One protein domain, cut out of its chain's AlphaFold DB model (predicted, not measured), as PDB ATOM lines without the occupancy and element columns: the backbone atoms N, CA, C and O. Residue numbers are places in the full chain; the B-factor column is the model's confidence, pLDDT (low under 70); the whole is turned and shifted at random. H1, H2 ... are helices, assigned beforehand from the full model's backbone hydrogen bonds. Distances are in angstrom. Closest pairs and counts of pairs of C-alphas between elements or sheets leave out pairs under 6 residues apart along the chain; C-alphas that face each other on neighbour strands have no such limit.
ATOM      1  N   ARG A   4     -50.285 -19.637   8.059       82.12
ATOM      2  CA  ARG A   4     -49.709 -19.615   9.414       82.12
ATOM      3  C   ARG A   4     -48.201 -19.363   9.414       82.12
ATOM      4  O   ARG A   4     -47.688 -18.729  10.328       82.12
ATOM      5  N   CYS A   5     -47.493 -19.829   8.384       82.56
ATOM      6  CA  CYS A   5     -46.088 -19.487   8.177       82.56
ATOM      7  C   CYS A   5     -45.941 -18.040   7.692       82.56
ATOM      8  O   CYS A   5     -44.995 -17.376   8.085       82.56
ATOM      9  N   TRP A   6     -46.881 -17.529   6.893       85.12
ATOM     10  CA  TRP A   6     -46.888 -16.120   6.493       85.12
ATOM     11  C   TRP A   6     -46.992 -15.190   7.706       85.12
ATOM     12  O   TRP A   6     -46.172 -14.292   7.843       85.12
ATOM     13  N   VAL A   7     -47.895 -15.479   8.652       86.94
ATOM     14  CA  VAL A   7     -48.008 -14.725   9.919       86.94
ATOM     15  C   VAL A   7     -46.672 -14.655  10.669       86.94
ATOM     16  O   VAL A   7     -46.311 -13.604  11.191       86.94
ATOM     17  N   LEU A   8     -45.917 -15.754  10.708       85.94
ATOM     18  CA  LEU A   8     -44.583 -15.766  11.310       85.94
ATOM     19  C   LEU A   8     -43.557 -14.980  10.473       85.94
ATOM     20  O   LEU A   8     -42.727 -14.280  11.043       85.94
ATOM     21  N   MET A   9     -43.639 -15.052   9.142       85.56
ATOM     22  CA  MET A   9     -42.722 -14.363   8.228       85.56
ATOM     23  C   MET A   9     -42.822 -12.841   8.336       85.56
ATOM     24  O   MET A   9     -41.791 -12.179   8.398       85.56
ATOM     25  N   THR A  10     -44.039 -12.294   8.456       86.62
ATOM     26  CA  THR A  10     -44.288 -10.838   8.595       86.62
ATOM     27  C   THR A  10     -43.635 -10.186   9.823       86.62
ATOM     28  O   THR A  10     -43.760  -8.988  10.052       86.62
ATOM     29  N   ARG A  11     -42.978 -10.980  10.671       81.94
ATOM     30  CA  ARG A  11     -42.271 -10.531  11.876       81.94
ATOM     31  C   ARG A  11     -40.763 -10.532  11.717       81.94
ATOM     32  O   ARG A  11     -40.082  -9.883  12.502       81.94
ATOM     33  N   VAL A  12     -40.269 -11.294  10.751       83.94
ATOM     34  CA  VAL A  12     -38.858 -11.322  10.374       83.94
ATOM     35  C   VAL A  12     -38.616 -10.289   9.277       83.94
ATOM     36  O   VAL A  12     -37.637  -9.558   9.337       83.94
ATOM     37  N   LEU A  13     -39.545 -10.195   8.324       85.81
ATOM     38  CA  LEU A  13     -39.448  -9.336   7.153       85.81
ATOM     39  C   LEU A  13     -40.578  -8.314   7.097       85.81
ATOM     40  O   LEU A  13     -41.721  -8.613   7.445       85.81
ATOM     41  N   ASP A  14     -40.236  -7.133   6.589       89.12
ATOM     42  CA  ASP A  14     -41.198  -6.094   6.245       89.12
ATOM     43  C   ASP A  14     -42.083  -6.572   5.081       89.12
ATOM     44  O   ASP A  14     -41.587  -7.018   4.042       89.12
ATOM     45  N   VAL A  15     -43.399  -6.516   5.285       90.06
ATOM     46  CA  VAL A  15     -44.391  -6.957   4.298       90.06
ATOM     47  C   VAL A  15     -44.318  -6.093   3.050       90.06
ATOM     48  O   VAL A  15     -44.341  -6.640   1.951       90.06
ATOM     49  N   ASP A  16     -44.144  -4.783   3.213       92.06
ATOM     50  CA  ASP A  16     -44.098  -3.845   2.095       92.06
ATOM     51  C   ASP A  16     -42.861  -4.127   1.227       92.06
ATOM     52  O   ASP A  16     -42.940  -4.162  -0.001       92.06
ATOM     53  N   LEU A  17     -41.729  -4.451   1.866       93.12
ATOM     54  CA  LEU A  17     -40.497  -4.834   1.174       93.12
ATOM     55  C   LEU A  17     -40.642  -6.161   0.412       93.12
ATOM     56  O   LEU A  17     -40.107  -6.306  -0.690       93.12
ATOM     57  N   ILE A  18     -41.345  -7.143   0.993       90.88
ATOM     58  CA  ILE A  18     -41.646  -8.401   0.299       90.88
ATOM     59  C   ILE A  18     -42.555  -8.137  -0.901       90.88
ATOM     60  O   ILE A  18     -42.331  -8.716  -1.959       90.88
ATOM     61  N   GLU A  19     -43.581  -7.300  -0.752       91.38
ATOM     62  CA  GLU A  19     -44.517  -6.987  -1.834       91.38
ATOM     63  C   GLU A  19     -43.829  -6.252  -2.992       91.38
ATOM     64  O   GLU A  19     -44.057  -6.601  -4.152       91.38
ATOM     65  N   GLU A  20     -42.932  -5.306  -2.693       95.25
ATOM     66  CA  GLU A  20     -42.145  -4.577  -3.696       95.25
ATOM     67  C   GLU A  20     -41.191  -5.494  -4.484       95.25
ATOM     68  O   GLU A  20     -40.972  -5.299  -5.683       95.25
ATOM     69  N   HIS A  21     -40.641  -6.525  -3.833       94.00
ATOM     70  CA  HIS A  21     -39.617  -7.413  -4.397       94.00
ATOM     71  C   HIS A  21     -40.018  -8.895  -4.344       94.00
ATOM     72  O   HIS A  21     -39.202  -9.780  -4.047       94.00
ATOM     73  N   LEU A  22     -41.292  -9.176  -4.633       91.06
ATOM     74  CA  LEU A  22     -41.891 -10.498  -4.445       91.06
ATOM     75  C   LEU A  22     -41.176 -11.594  -5.242       91.06
ATOM     76  O   LEU A  22     -41.047 -12.723  -4.767       91.06
ATOM     77  N   ASP A  23     -40.685 -11.283  -6.440       88.69
ATOM     78  CA  ASP A  23     -39.956 -12.234  -7.273       88.69
ATOM     79  C   ASP A  23     -38.631 -12.666  -6.620       88.69
ATOM     80  O   ASP A  23     -38.334 -13.863  -6.567       88.69
ATOM     81  N   LEU A  24     -37.873 -11.723  -6.049       90.69
ATOM     82  CA  LEU A  24     -36.623 -11.999  -5.334       90.69
ATOM     83  C   LEU A  24     -36.882 -12.784  -4.045       90.69
ATOM     84  O   LEU A  24     -36.144 -13.717  -3.720       90.69
ATOM     85  N   PHE A  25     -37.965 -12.462  -3.339       90.69
ATOM     86  CA  PHE A  25     -38.384 -13.205  -2.154       90.69
ATOM     87  C   PHE A  25     -38.762 -14.657  -2.490       90.69
ATOM     88  O   PHE A  25     -38.334 -15.596  -1.812       90.69
ATOM     89  N   VAL A  26     -39.503 -14.880  -3.580       88.25
ATOM     90  CA  VAL A  26     -39.832 -16.229  -4.065       88.25
ATOM     91  C   VAL A  26     -38.569 -17.002  -4.462       88.25
ATOM     92  O   VAL A  26     -38.457 -18.184  -4.134       88.25
ATOM     93  N   ARG A  27     -37.575 -16.351  -5.085       86.94
ATOM     94  CA  ARG A  27     -36.267 -16.976  -5.363       86.94
ATOM     95  C   ARG A  27     -35.564 -17.414  -4.078       86.94
ATOM     96  O   ARG A  27     -35.102 -18.555  -4.010       86.94
ATOM     97  N   ALA A  28     -35.535 -16.564  -3.050       89.75
ATOM     98  CA  ALA A  28     -34.952 -16.901  -1.749       89.75
ATOM     99  C   ALA A  28     -35.660 -18.103  -1.093       89.75
ATOM    100  O   ALA A  28     -35.000 -19.020  -0.594       89.75
ATOM    101  N   LEU A  29     -36.997 -18.155  -1.162       87.50
ATOM    102  CA  LEU A  29     -37.792 -19.295  -0.691       87.50
ATOM    103  C   LEU A  29     -37.434 -20.597  -1.419       87.50
ATOM    104  O   LEU A  29     -37.229 -21.630  -0.774       87.50
ATOM    105  N   CYS A  30     -37.353 -20.564  -2.750       83.69
ATOM    106  CA  CYS A  30     -36.982 -21.728  -3.555       83.69
ATOM    107  C   CYS A  30     -35.551 -22.194  -3.255       83.69
ATOM    108  O   CYS A  30     -35.315 -23.395  -3.123       83.69
ATOM    109  N   HIS A  31     -34.612 -21.261  -3.084       83.12
ATOM    110  CA  HIS A  31     -33.233 -21.574  -2.715       83.12
ATOM    111  C   HIS A  31     -33.156 -22.277  -1.351       83.12
ATOM    112  O   HIS A  31     -32.538 -23.335  -1.227       83.12
ATOM    113  N   GLN A  32     -33.853 -21.755  -0.335       84.31
ATOM    114  CA  GLN A  32     -33.902 -22.396   0.984       84.31
ATOM    115  C   GLN A  32     -34.563 -23.782   0.927       84.31
ATOM    116  O   GLN A  32     -34.116 -24.709   1.603       84.31
ATOM    117  N   ALA A  33     -35.606 -23.959   0.109       79.19
ATOM    118  CA  ALA A  33     -36.240 -25.261  -0.079       79.19
ATOM    119  C   ALA A  33     -35.272 -26.291  -0.689       79.19
ATOM    120  O   ALA A  33     -35.200 -27.412  -0.189       79.19
ATOM    121  N   LYS A  34     -34.483 -25.903  -1.699       76.31
ATOM    122  CA  LYS A  34     -33.450 -26.765  -2.299       76.31
ATOM    123  C   LYS A  34     -32.354 -27.139  -1.303       76.31
ATOM    124  O   LYS A  34     -32.010 -28.313  -1.211       76.31
ATOM    125  N   ARG A  35     -31.864 -26.176  -0.513       76.56
ATOM    126  CA  ARG A  35     -30.866 -26.421   0.548       76.56
ATOM    127  C   ARG A  35     -31.339 -27.455   1.574       76.56
ATOM    128  O   ARG A  35     -30.529 -28.149   2.176       76.56
ATOM    129  N   ASN A  36     -32.648 -27.552   1.788       70.62
ATOM    130  CA  ASN A  36     -33.238 -28.547   2.678       70.62
ATOM    131  C   ASN A  36     -33.401 -29.936   2.026       70.62
ATOM    132  O   ASN A  36     -33.588 -30.909   2.755       70.62
ATOM    133  N   GLU A  37     -33.371 -30.038   0.690       68.56
ATOM    134  CA  GLU A  37     -33.540 -31.291  -0.065       68.56
ATOM    135  C   GLU A  37     -32.197 -31.911  -0.522       68.56
ATOM    136  O   GLU A  37     -32.127 -33.132  -0.664       68.56
ATOM    137  N   PHE A  38     -31.132 -31.117  -0.702       60.88
ATOM    138  CA  PHE A  38     -29.822 -31.555  -1.218       60.88
ATOM    139  C   PHE A  38     -28.643 -31.039  -0.370       60.88
ATOM    140  O   PHE A  38     -28.815 -30.134   0.447       60.88
ATOM    141  N   GLU A  39     -27.438 -31.602  -0.552       52.66
ATOM    142  CA  GLU A  39     -26.217 -31.023   0.036       52.66
ATOM    143  C   GLU A  39     -26.031 -29.568  -0.431       52.66
ATOM    144  O   GLU A  39     -26.362 -29.250  -1.575       52.66
ATOM    145  N   PRO A  40     -25.551 -28.669   0.449       52.50
ATOM    146  CA  PRO A  40     -25.465 -27.247   0.152       52.50
ATOM    147  C   PRO A  40     -24.437 -26.992  -0.956       52.50
ATOM    148  O   PRO A  40     -23.235 -27.028  -0.709       52.50
ATOM    149  N   ASP A  41     -24.917 -26.714  -2.166       53.97
ATOM    150  CA  ASP A  41     -24.149 -25.977  -3.165       53.97
ATOM    151  C   ASP A  41     -24.412 -24.482  -2.939       53.97
ATOM    152  O   ASP A  41     -25.552 -24.025  -3.018       53.97
ATOM    153  N   ASP A  42     -23.365 -23.734  -2.591       57.38
ATOM    154  CA  ASP A  42     -23.428 -22.298  -2.279       57.38
ATOM    155  C   ASP A  42     -23.553 -21.423  -3.546       57.38
ATOM    156  O   ASP A  42     -23.513 -20.188  -3.473       57.38
ATOM    157  N   SER A  43     -23.704 -22.036  -4.725       59.31
ATOM    158  CA  SER A  43     -23.934 -21.307  -5.964       59.31
ATOM    159  C   SER A  43     -25.363 -20.734  -6.003       59.31
ATOM    160  O   SER A  43     -26.350 -21.400  -6.308       59.31
ATOM    161  N   LEU A  44     -25.479 -19.433  -5.705       56.62
ATOM    162  CA  LEU A  44     -26.636 -18.605  -6.067       56.62
ATOM    163  C   LEU A  44     -26.666 -18.482  -7.600       56.62
ATOM    164  O   LEU A  44     -26.299 -17.447  -8.146       56.62
ATOM    165  N   ALA A  45     -26.968 -19.569  -8.310       50.28
ATOM    166  CA  ALA A  45     -26.943 -19.566  -9.764       50.28
ATOM    167  C   ALA A  45     -28.111 -18.718 -10.293       50.28
ATOM    168  O   ALA A  45     -29.283 -19.014 -10.054       50.28
ATOM    169  N   ASP A  46     -27.744 -17.645 -10.994       49.28
ATOM    170  CA  ASP A  46     -28.620 -16.561 -11.445       49.28
ATOM    171  C   ASP A  46     -29.599 -16.942 -12.572       49.28
ATOM    172  O   ASP A  46     -30.453 -16.136 -12.925       49.28
ATOM    173  N   ASP A  47     -29.580 -18.179 -13.074       55.22
ATOM    174  CA  ASP A  47     -30.487 -18.634 -14.131       55.22
ATOM    175  C   ASP A  47     -31.072 -20.015 -13.812       55.22
ATOM    176  O   ASP A  47     -30.471 -21.053 -14.086       55.22
ATOM    177  N   TYR A  48     -32.296 -20.046 -13.272       55.31
ATOM    178  CA  TYR A  48     -33.083 -21.279 -13.165       55.31
ATOM    179  C   TYR A  48     -34.425 -21.154 -13.904       55.31
ATOM    180  O   TYR A  48     -35.437 -20.798 -13.297       55.31
ATOM    181  N   PRO A  49     -34.493 -21.562 -15.186       55.19
ATOM    182  CA  PRO A  49     -35.757 -21.826 -15.885       55.19
ATOM    183  C   PRO A  49     -36.640 -22.868 -15.161       55.19
ATOM    184  O   PRO A  49     -37.857 -22.901 -15.324       55.19
ATOM    185  N   GLU A  50     -36.033 -23.695 -14.305       57.38
ATOM    186  CA  GLU A  50     -36.665 -24.741 -13.486       57.38
ATOM    187  C   GLU A  50     -37.446 -24.212 -12.268       57.38
ATOM    188  O   GLU A  50     -38.139 -24.985 -11.598       57.38
ATOM    189  N   LEU A  51     -37.350 -22.911 -11.967       53.56
ATOM    190  CA  LEU A  51     -38.039 -22.267 -10.842       53.56
ATOM    191  C   LEU A  51     -39.567 -22.432 -10.946       53.56
ATOM    192  O   LEU A  51     -40.241 -22.709  -9.952       53.56
ATOM    193  N   TRP A  52     -40.113 -22.360 -12.164       56.47
ATOM    194  CA  TRP A  52     -41.552 -22.488 -12.415       56.47
ATOM    195  C   TRP A  52     -42.083 -23.903 -12.152       56.47
ATOM    196  O   TRP A  52     -43.136 -24.060 -11.538       56.47
ATOM    197  N   GLY A  53     -41.317 -24.944 -12.501       61.19
ATOM    198  CA  GLY A  53     -41.681 -26.332 -12.184       61.19
ATOM    199  C   GLY A  53     -41.664 -26.639 -10.678       61.19
ATOM    200  O   GLY A  53     -42.327 -27.567 -10.211       61.19
ATOM    201  N   GLN A  54     -40.926 -25.851  -9.891       59.22
ATOM    202  CA  GLN A  54     -40.900 -25.949  -8.427       59.22
ATOM    203  C   GLN A  54     -42.036 -25.161  -7.770       59.22
ATOM    204  O   GLN A  54     -42.549 -25.599  -6.737       59.22
ATOM    205  N   LEU A  55     -42.483 -24.059  -8.387       59.31
ATOM    206  CA  LEU A  55     -43.673 -23.327  -7.948       59.31
ATOM    207  C   LEU A  55     -44.914 -24.222  -7.939       59.31
ATOM    208  O   LEU A  55     -45.658 -24.211  -6.959       59.31
ATOM    209  N   ASP A  56     -45.101 -25.047  -8.971       60.19
ATOM    210  CA  ASP A  56     -46.230 -25.982  -9.036       60.19
ATOM    211  C   ASP A  56     -46.198 -26.990  -7.883       60.19
ATOM    212  O   ASP A  56     -47.192 -27.173  -7.174       60.19
ATOM    213  N   LYS A  57     -45.033 -27.593  -7.605       62.41
ATOM    214  CA  LYS A  57     -44.862 -28.486  -6.445       62.41
ATOM    215  C   LYS A  57     -45.196 -27.775  -5.131       62.41
ATOM    216  O   LYS A  57     -45.840 -28.354  -4.253       62.41
ATOM    217  N   PHE A  58     -44.784 -26.517  -4.991       58.56
ATOM    218  CA  PHE A  58     -45.042 -25.705  -3.804       58.56
ATOM    219  C   PHE A  58     -46.527 -25.352  -3.643       58.56
ATOM    220  O   PHE A  58     -47.071 -25.411  -2.534       58.56
ATOM    221  N   TYR A  59     -47.202 -25.035  -4.748       59.94
ATOM    222  CA  TYR A  59     -48.633 -24.754  -4.796       59.94
ATOM    223  C   TYR A  59     -49.463 -25.996  -4.443       59.94
ATOM    224  O   TYR A  59     -50.380 -25.916  -3.620       59.94
ATOM    225  N   HIS A  60     -49.091 -27.166  -4.973       62.19
ATOM    226  CA  HIS A  60     -49.736 -28.439  -4.647       62.19
ATOM    227  C   HIS A  60     -49.583 -28.816  -3.166       62.19
ATOM    228  O   HIS A  60     -50.595 -29.079  -2.514       62.19
ATOM    229  N   ARG A  61     -48.366 -28.735  -2.599       63.72
ATOM    230  CA  ARG A  61     -48.137 -28.965  -1.155       63.72
ATOM    231  C   ARG A  61     -48.954 -28.001  -0.282       63.72
ATOM    232  O   ARG A  61     -49.506 -28.405   0.737       63.72
ATOM    233  N   SER A  62     -49.094 -26.742  -0.711       58.91
ATOM    234  CA  SER A  62     -49.867 -25.731   0.026       58.91
ATOM    235  C   SER A  62     -51.377 -26.021   0.030       58.91
ATOM    236  O   SER A  62     -52.039 -25.837   1.053       58.91
ATOM    237  N   LYS A  63     -51.933 -26.512  -1.088       65.44
ATOM    238  CA  LYS A  63     -53.340 -26.950  -1.167       65.44
ATOM    239  C   LYS A  63     -53.616 -28.186  -0.316       65.44
ATOM    240  O   LYS A  63     -54.673 -28.264   0.309       65.44
ATOM    241  N   GLU A  64     -52.682 -29.131  -0.292       65.94
ATOM    242  CA  GLU A  64     -52.799 -30.343   0.516       65.94
ATOM    243  C   GLU A  64     -52.843 -30.015   2.013       65.94
ATOM    244  O   GLU A  64     -53.781 -30.430   2.696       65.94
ATOM    245  N   TYR A  65     -51.945 -29.144   2.483       62.31
ATOM    246  CA  TYR A  65     -51.970 -28.616   3.850       62.31
ATOM    247  C   TYR A  65     -53.310 -27.948   4.198       62.31
ATOM    248  O   TYR A  65     -53.903 -28.223   5.243       62.31
ATOM    249  N   LEU A  66     -53.830 -27.091   3.309       62.41
ATOM    250  CA  LEU A  66     -55.103 -26.397   3.525       62.41
ATOM    251  C   LEU A  66     -56.276 -27.381   3.648       62.41
ATOM    252  O   LEU A  66     -57.143 -27.198   4.500       62.41
ATOM    253  N   ARG A  67     -56.307 -28.426   2.810       65.00
ATOM    254  CA  ARG A  67     -57.350 -29.465   2.829       65.00
ATOM    255  C   ARG A  67     -57.364 -30.224   4.157       65.00
ATOM    256  O   ARG A  67     -58.435 -30.500   4.688       65.00
ATOM    257  N   ILE A  68     -56.185 -30.530   4.688       62.59
ATOM    258  CA  ILE A  68     -56.019 -31.288   5.931       62.59
ATOM    259  C   ILE A  68     -56.432 -30.441   7.142       62.59
ATOM    260  O   ILE A  68     -57.206 -30.888   7.987       62.59
ATOM    261  N   HIS A  69     -56.005 -29.178   7.187       59.25
ATOM    262  CA  HIS A  69     -56.266 -28.311   8.336       59.25
ATOM    263  C   HIS A  69     -57.644 -27.626   8.330       59.25
ATOM    264  O   HIS A  69     -58.154 -27.334   9.411       59.25
ATOM    265  N   LYS A  70     -58.295 -27.409   7.173       64.38
ATOM    266  CA  LYS A  70     -59.672 -26.865   7.119       64.38
ATOM    267  C   LYS A  70     -60.735 -27.853   7.595       64.38
ATOM    268  O   LYS A  70     -61.740 -27.431   8.155       64.38
ATOM    269  N   ASN A  71     -60.516 -29.150   7.397       57.09
ATOM    270  CA  ASN A  71     -61.521 -30.168   7.711       57.09
ATOM    271  C   ASN A  71     -61.419 -30.705   9.148       57.09
ATOM    272  O   ASN A  71     -62.177 -31.599   9.513       57.09
ATOM    273  N   GLY A  72     -60.462 -30.226   9.954       52.31
ATOM    274  CA  GLY A  72     -60.209 -30.738  11.309       52.31
ATOM    275  C   GLY A  72     -59.774 -32.213  11.364       52.31
ATOM    276  O   GLY A  72     -59.525 -32.741  12.446       52.31
ATOM    277  N   GLN A  73     -59.659 -32.884  10.216       45.78
ATOM    278  CA  GLN A  73     -59.171 -34.248  10.092       45.78
ATOM    279  C   GLN A  73     -57.649 -34.217  10.023       45.78
ATOM    280  O   GLN A  73     -57.061 -34.197   8.945       45.78
ATOM    281  N   HIS A  74     -57.004 -34.249  11.187       48.41
ATOM    282  CA  HIS A  74     -55.625 -34.719  11.240       48.41
ATOM    283  C   HIS A  74     -55.617 -36.179  10.762       48.41
ATOM    284  O   HIS A  74     -56.323 -37.001  11.361       48.41
ATOM    285  N   PRO A  75     -54.875 -36.530   9.696       44.31
ATOM    286  CA  PRO A  75     -54.790 -37.908   9.258       44.31
ATOM    287  C   PRO A  75     -54.299 -38.770  10.422       44.31
ATOM    288  O   PRO A  75     -53.360 -38.426  11.144       44.31
ATOM    289  N   TYR A  76     -55.004 -39.882  10.618       41.88
ATOM    290  CA  TYR A  76     -54.699 -40.914  11.594       41.88
ATOM    291  C   TYR A  76     -53.191 -41.213  11.618       41.88
ATOM    292  O   TYR A  76     -52.613 -41.596  10.606       41.88
ATOM    293  N   ARG A  77     -52.585 -41.026  12.798       42.03
ATOM    294  CA  ARG A  77     -51.429 -41.743  13.368       42.03
ATOM    295  C   ARG A  77     -50.581 -42.517  12.331       42.03
ATOM    296  O   ARG A  77     -50.613 -43.741  12.300       42.03
ATOM    297  N   GLY A  78     -49.830 -41.805  11.491       43.59
ATOM    298  CA  GLY A  78     -48.962 -42.437  10.486       43.59
ATOM    299  C   GLY A  78     -48.255 -41.470   9.537       43.59
ATOM    300  O   GLY A  78     -47.139 -41.749   9.116       43.59
ATOM    301  N   CYS A  79     -48.848 -40.307   9.254       44.03
ATOM    302  CA  CYS A  79     -48.175 -39.243   8.510       44.03
ATOM    303  C   CYS A  79     -47.547 -38.249   9.493       44.03
ATOM    304  O   CYS A  79     -48.250 -37.597  10.264       44.03
ATOM    305  N   CYS A  80     -46.216 -38.156   9.482       48.81
ATOM    306  CA  CYS A  80     -45.426 -37.183  10.235       48.81
ATOM    307  C   CYS A  80     -45.588 -35.772   9.644       48.81
ATOM    308  O   CYS A  80     -44.609 -35.163   9.211       48.81
ATOM    309  N   GLU A  81     -46.814 -35.260   9.554       53.97
ATOM    310  CA  GLU A  81     -47.014 -33.893   9.090       53.97
ATOM    311  C   GLU A  81     -46.593 -32.902  10.179       53.97
ATOM    312  O   GLU A  81     -46.901 -33.118  11.358       53.97
ATOM    313  N   PRO A  82     -45.863 -31.830   9.817       61.53
ATOM    314  CA  PRO A  82     -45.337 -30.904  10.803       61.53
ATOM    315  C   PRO A  82     -46.493 -30.262  11.585       61.53
ATOM    316  O   PRO A  82     -47.370 -29.655  10.963       61.53
ATOM    317  N   PRO A  83     -46.515 -30.367  12.926       70.56
ATOM    318  CA  PRO A  83     -47.550 -29.745  13.740       70.56
ATOM    319  C   PRO A  83     -47.589 -28.246  13.463       70.56
ATOM    320  O   PRO A  83     -46.547 -27.601  13.348       70.56
ATOM    321  N   ASP A  84     -48.790 -27.699  13.340       80.94
ATOM    322  CA  ASP A  84     -49.009 -26.286  13.064       80.94
ATOM    323  C   ASP A  84     -48.144 -25.395  13.974       80.94
ATOM    324  O   ASP A  84     -48.271 -25.458  15.202       80.94
ATOM    325  N   LEU A 205     -40.584 -27.400  18.892       88.94
ATOM    326  CA  LEU A 205     -39.417 -27.701  18.065       88.94
ATOM    327  C   LEU A 205     -39.691 -27.399  16.587       88.94
ATOM    328  O   LEU A 205     -38.829 -26.825  15.916       88.94
ATOM    329  N   ASN A 206     -40.898 -27.701  16.098       86.94
ATOM    330  CA  ASN A 206     -41.299 -27.358  14.740       86.94
ATOM    331  C   ASN A 206     -41.398 -25.839  14.527       86.94
ATOM    332  O   ASN A 206     -40.808 -25.336  13.576       86.94
ATOM    333  N   ARG A 207     -42.047 -25.083  15.431       89.00
ATOM    334  CA  ARG A 207     -42.071 -23.606  15.360       89.00
ATOM    335  C   ARG A 207     -40.654 -23.040  15.301       89.00
ATOM    336  O   ARG A 207     -40.374 -22.205  14.450       89.00
ATOM    337  N   ARG A 208     -39.741 -23.515  16.154       87.94
ATOM    338  CA  ARG A 208     -38.339 -23.062  16.159       87.94
ATOM    339  C   ARG A 208     -37.616 -23.357  14.852       87.94
ATOM    340  O   ARG A 208     -36.837 -22.523  14.401       87.94
ATOM    341  N   ARG A 209     -37.845 -24.534  14.265       87.88
ATOM    342  CA  ARG A 209     -37.306 -24.873  12.944       87.88
ATOM    343  C   ARG A 209     -37.817 -23.891  11.891       87.88
ATOM    344  O   ARG A 209     -37.003 -23.305  11.194       87.88
ATOM    345  N   VAL A 210     -39.134 -23.678  11.838       87.75
ATOM    346  CA  VAL A 210     -39.773 -22.762  10.882       87.75
ATOM    347  C   VAL A 210     -39.232 -21.338  11.031       87.75
ATOM    348  O   VAL A 210     -38.864 -20.738  10.031       87.75
ATOM    349  N   MET A 211     -39.114 -20.819  12.258       87.88
ATOM    350  CA  MET A 211     -38.549 -19.484  12.501       87.88
ATOM    351  C   MET A 211     -37.096 -19.374  12.028       87.88
ATOM    352  O   MET A 211     -36.739 -18.394  11.390       87.88
ATOM    353  N   ARG A 212     -36.267 -20.396  12.273       87.69
ATOM    354  CA  ARG A 212     -34.880 -20.416  11.780       87.69
ATOM    355  C   ARG A 212     -34.816 -20.439  10.253       87.69
ATOM    356  O   ARG A 212     -33.988 -19.756   9.666       87.69
ATOM    357  N   ASP A 213     -35.681 -21.226   9.614       88.00
ATOM    358  CA  ASP A 213     -35.780 -21.242   8.155       88.00
ATOM    359  C   ASP A 213     -36.174 -19.853   7.624       88.00
ATOM    360  O   ASP A 213     -35.607 -19.407   6.630       88.00
ATOM    361  N   MET A 214     -37.077 -19.139   8.307       89.44
ATOM    362  CA  MET A 214     -37.470 -17.767   7.953       89.44
ATOM    363  C   MET A 214     -36.330 -16.762   8.106       89.44
ATOM    364  O   MET A 214     -36.112 -15.979   7.191       89.44
ATOM    365  N   GLU A 215     -35.567 -16.819   9.199       89.06
ATOM    366  CA  GLU A 215     -34.365 -15.990   9.393       89.06
ATOM    367  C   GLU A 215     -33.324 -16.238   8.283       89.06
ATOM    368  O   GLU A 215     -32.677 -15.312   7.801       89.06
ATOM    369  N   HIS A 216     -33.169 -17.485   7.826       89.38
ATOM    370  CA  HIS A 216     -32.300 -17.788   6.687       89.38
ATOM    371  C   HIS A 216     -32.844 -17.235   5.364       89.38
ATOM    372  O   HIS A 216     -32.066 -16.723   4.558       89.38
ATOM    373  N   ILE A 217     -34.156 -17.340   5.131       90.62
ATOM    374  CA  ILE A 217     -34.812 -16.782   3.939       90.62
ATOM    375  C   ILE A 217     -34.645 -15.265   3.904       90.62
ATOM    376  O   ILE A 217     -34.312 -14.737   2.851       90.62
ATOM    377  N   ASP A 218     -34.820 -14.590   5.040       91.00
ATOM    378  CA  ASP A 218     -34.588 -13.154   5.200       91.00
ATOM    379  C   ASP A 218     -33.161 -12.765   4.794       91.00
ATOM    380  O   ASP A 218     -32.967 -11.984   3.862       91.00
ATOM    381  N   MET A 219     -32.146 -13.413   5.375       91.19
ATOM    382  CA  MET A 219     -30.751 -13.155   5.000       91.19
ATOM    383  C   MET A 219     -30.479 -13.380   3.504       91.19
ATOM    384  O   MET A 219     -29.775 -12.582   2.877       91.19
ATOM    385  N   LEU A 220     -31.021 -14.455   2.915       91.06
ATOM    386  CA  LEU A 220     -30.876 -14.738   1.482       91.06
ATOM    387  C   LEU A 220     -31.568 -13.674   0.628       91.06
ATOM    388  O   LEU A 220     -30.973 -13.181  -0.326       91.06
ATOM    389  N   PHE A 221     -32.796 -13.302   0.981       93.12
ATOM    390  CA  PHE A 221     -33.574 -12.285   0.286       93.12
ATOM    391  C   PHE A 221     -32.861 -10.932   0.300       93.12
ATOM    392  O   PHE A 221     -32.647 -10.356  -0.765       93.12
ATOM    393  N   LEU A 222     -32.400 -10.471   1.466       92.62
ATOM    394  CA  LEU A 222     -31.649  -9.219   1.589       92.62
ATOM    395  C   LEU A 222     -30.325  -9.260   0.814       92.62
ATOM    396  O   LEU A 222     -29.926  -8.261   0.219       92.62
ATOM    397  N   THR A 223     -29.662 -10.420   0.765       92.62
ATOM    398  CA  THR A 223     -28.434 -10.603  -0.024       92.62
ATOM    399  C   THR A 223     -28.705 -10.506  -1.525       92.62
ATOM    400  O   THR A 223     -27.956  -9.839  -2.237       92.62
ATOM    401  N   ILE A 224     -29.764 -11.156  -2.012       90.69
ATOM    402  CA  ILE A 224     -30.175 -11.093  -3.422       90.69
ATOM    403  C   ILE A 224     -30.571  -9.656  -3.782       90.69
ATOM    404  O   ILE A 224     -30.103  -9.128  -4.787       90.69
ATOM    405  N   LEU A 225     -31.361  -9.003  -2.928       91.75
ATOM    406  CA  LEU A 225     -31.805  -7.624  -3.113       91.75
ATOM    407  C   LEU A 225     -30.637  -6.627  -3.155       91.75
ATOM    408  O   LEU A 225     -30.661  -5.669  -3.919       91.75
ATOM    409  N   ALA A 226     -29.600  -6.840  -2.345       92.44
ATOM    410  CA  ALA A 226     -28.410  -5.993  -2.362       92.44
ATOM    411  C   ALA A 226     -27.574  -6.151  -3.644       92.44
ATOM    412  O   ALA A 226     -26.827  -5.240  -3.983       92.44
ATOM    413  N   ARG A 227     -27.677  -7.292  -4.341       89.75
ATOM    414  CA  ARG A 227     -26.963  -7.566  -5.601       89.75
ATOM    415  C   ARG A 227     -27.731  -7.127  -6.846       89.75
ATOM    416  O   ARG A 227     -27.118  -6.990  -7.899       89.75
ATOM    417  N   SER A 228     -29.049  -6.961  -6.746       83.81
ATOM    418  CA  SER A 228     -29.902  -6.520  -7.854       83.81
ATOM    419  C   SER A 228     -29.979  -4.995  -8.007       83.81
ATOM    420  O   SER A 228     -30.575  -4.523  -8.976       83.81
ATOM    421  N   LYS A 229     -29.394  -4.242  -7.067       71.44
ATOM    422  CA  LYS A 229     -29.213  -2.783  -7.116       71.44
ATOM    423  C   LYS A 229     -27.847  -2.425  -7.691       71.44
ATOM    424  O   LYS A 229     -27.799  -1.441  -8.460       71.44
TER     425      LYS A 229
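This is residues 4 to 84 and 205 to 229 of the 229 residues of an uncharacterized protein of Aspergillus cristatus (UniProt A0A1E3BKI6). H3 and the long H5 cross steeply as the core; short H1 packs on H5, and H4 reaches away toward a loop whose residues 75 to 80 stick out. The 106 printed residues include five named helices, H1 to H5 in chain order, and no named strand: all helix. The whole is only just compact, close to loose, with radius of gyration of the C-alphas 15.2 A and spans 48 by 28 by 23 A.

H1, residues 4 to 9, touches residues 210 to 214 of H5, residues 205 to 227, at a steep tilt of 46 degrees, the same way; the closest C-alphas, Met 9 and Met 214, are 6.3 A apart. H2, residues 15 to 20, is close but not clearly touching H3, residues 22 to 37, with closest C-alphas Ile 18 and Phe 25 at 6.3 A. H3 touches H5 at a steep tilt of 52 degrees, opposite ways, with closest C-alphas Ala 28 and Phe 221 at 5.2 A. H4, residues 51 to 70, only just touches H3, with 3 pairs of C-alphas within 8 A, residues 51 to 54 meeting 27 to 30. Every O i to N i+4 pair is within hydrogen-bond range in H1, H2, H3 and H5; 15 of 16 are in H4.

H1 begins at C-alpha 4 (-49.709, -19.615, 9.414). H3 measures 22.8 A and H4 28.5 A from first to last C-alpha. H5, 33.5 A, ends at C-alpha 227 (-26.963, -7.566, -5.601).

Residues 85 to 204 are not printed; C-alphas 84 and 205 are 10.9 A apart across the cut. The link H3 to H4 is long. Residues 37 to 82 have pLDDT under 70.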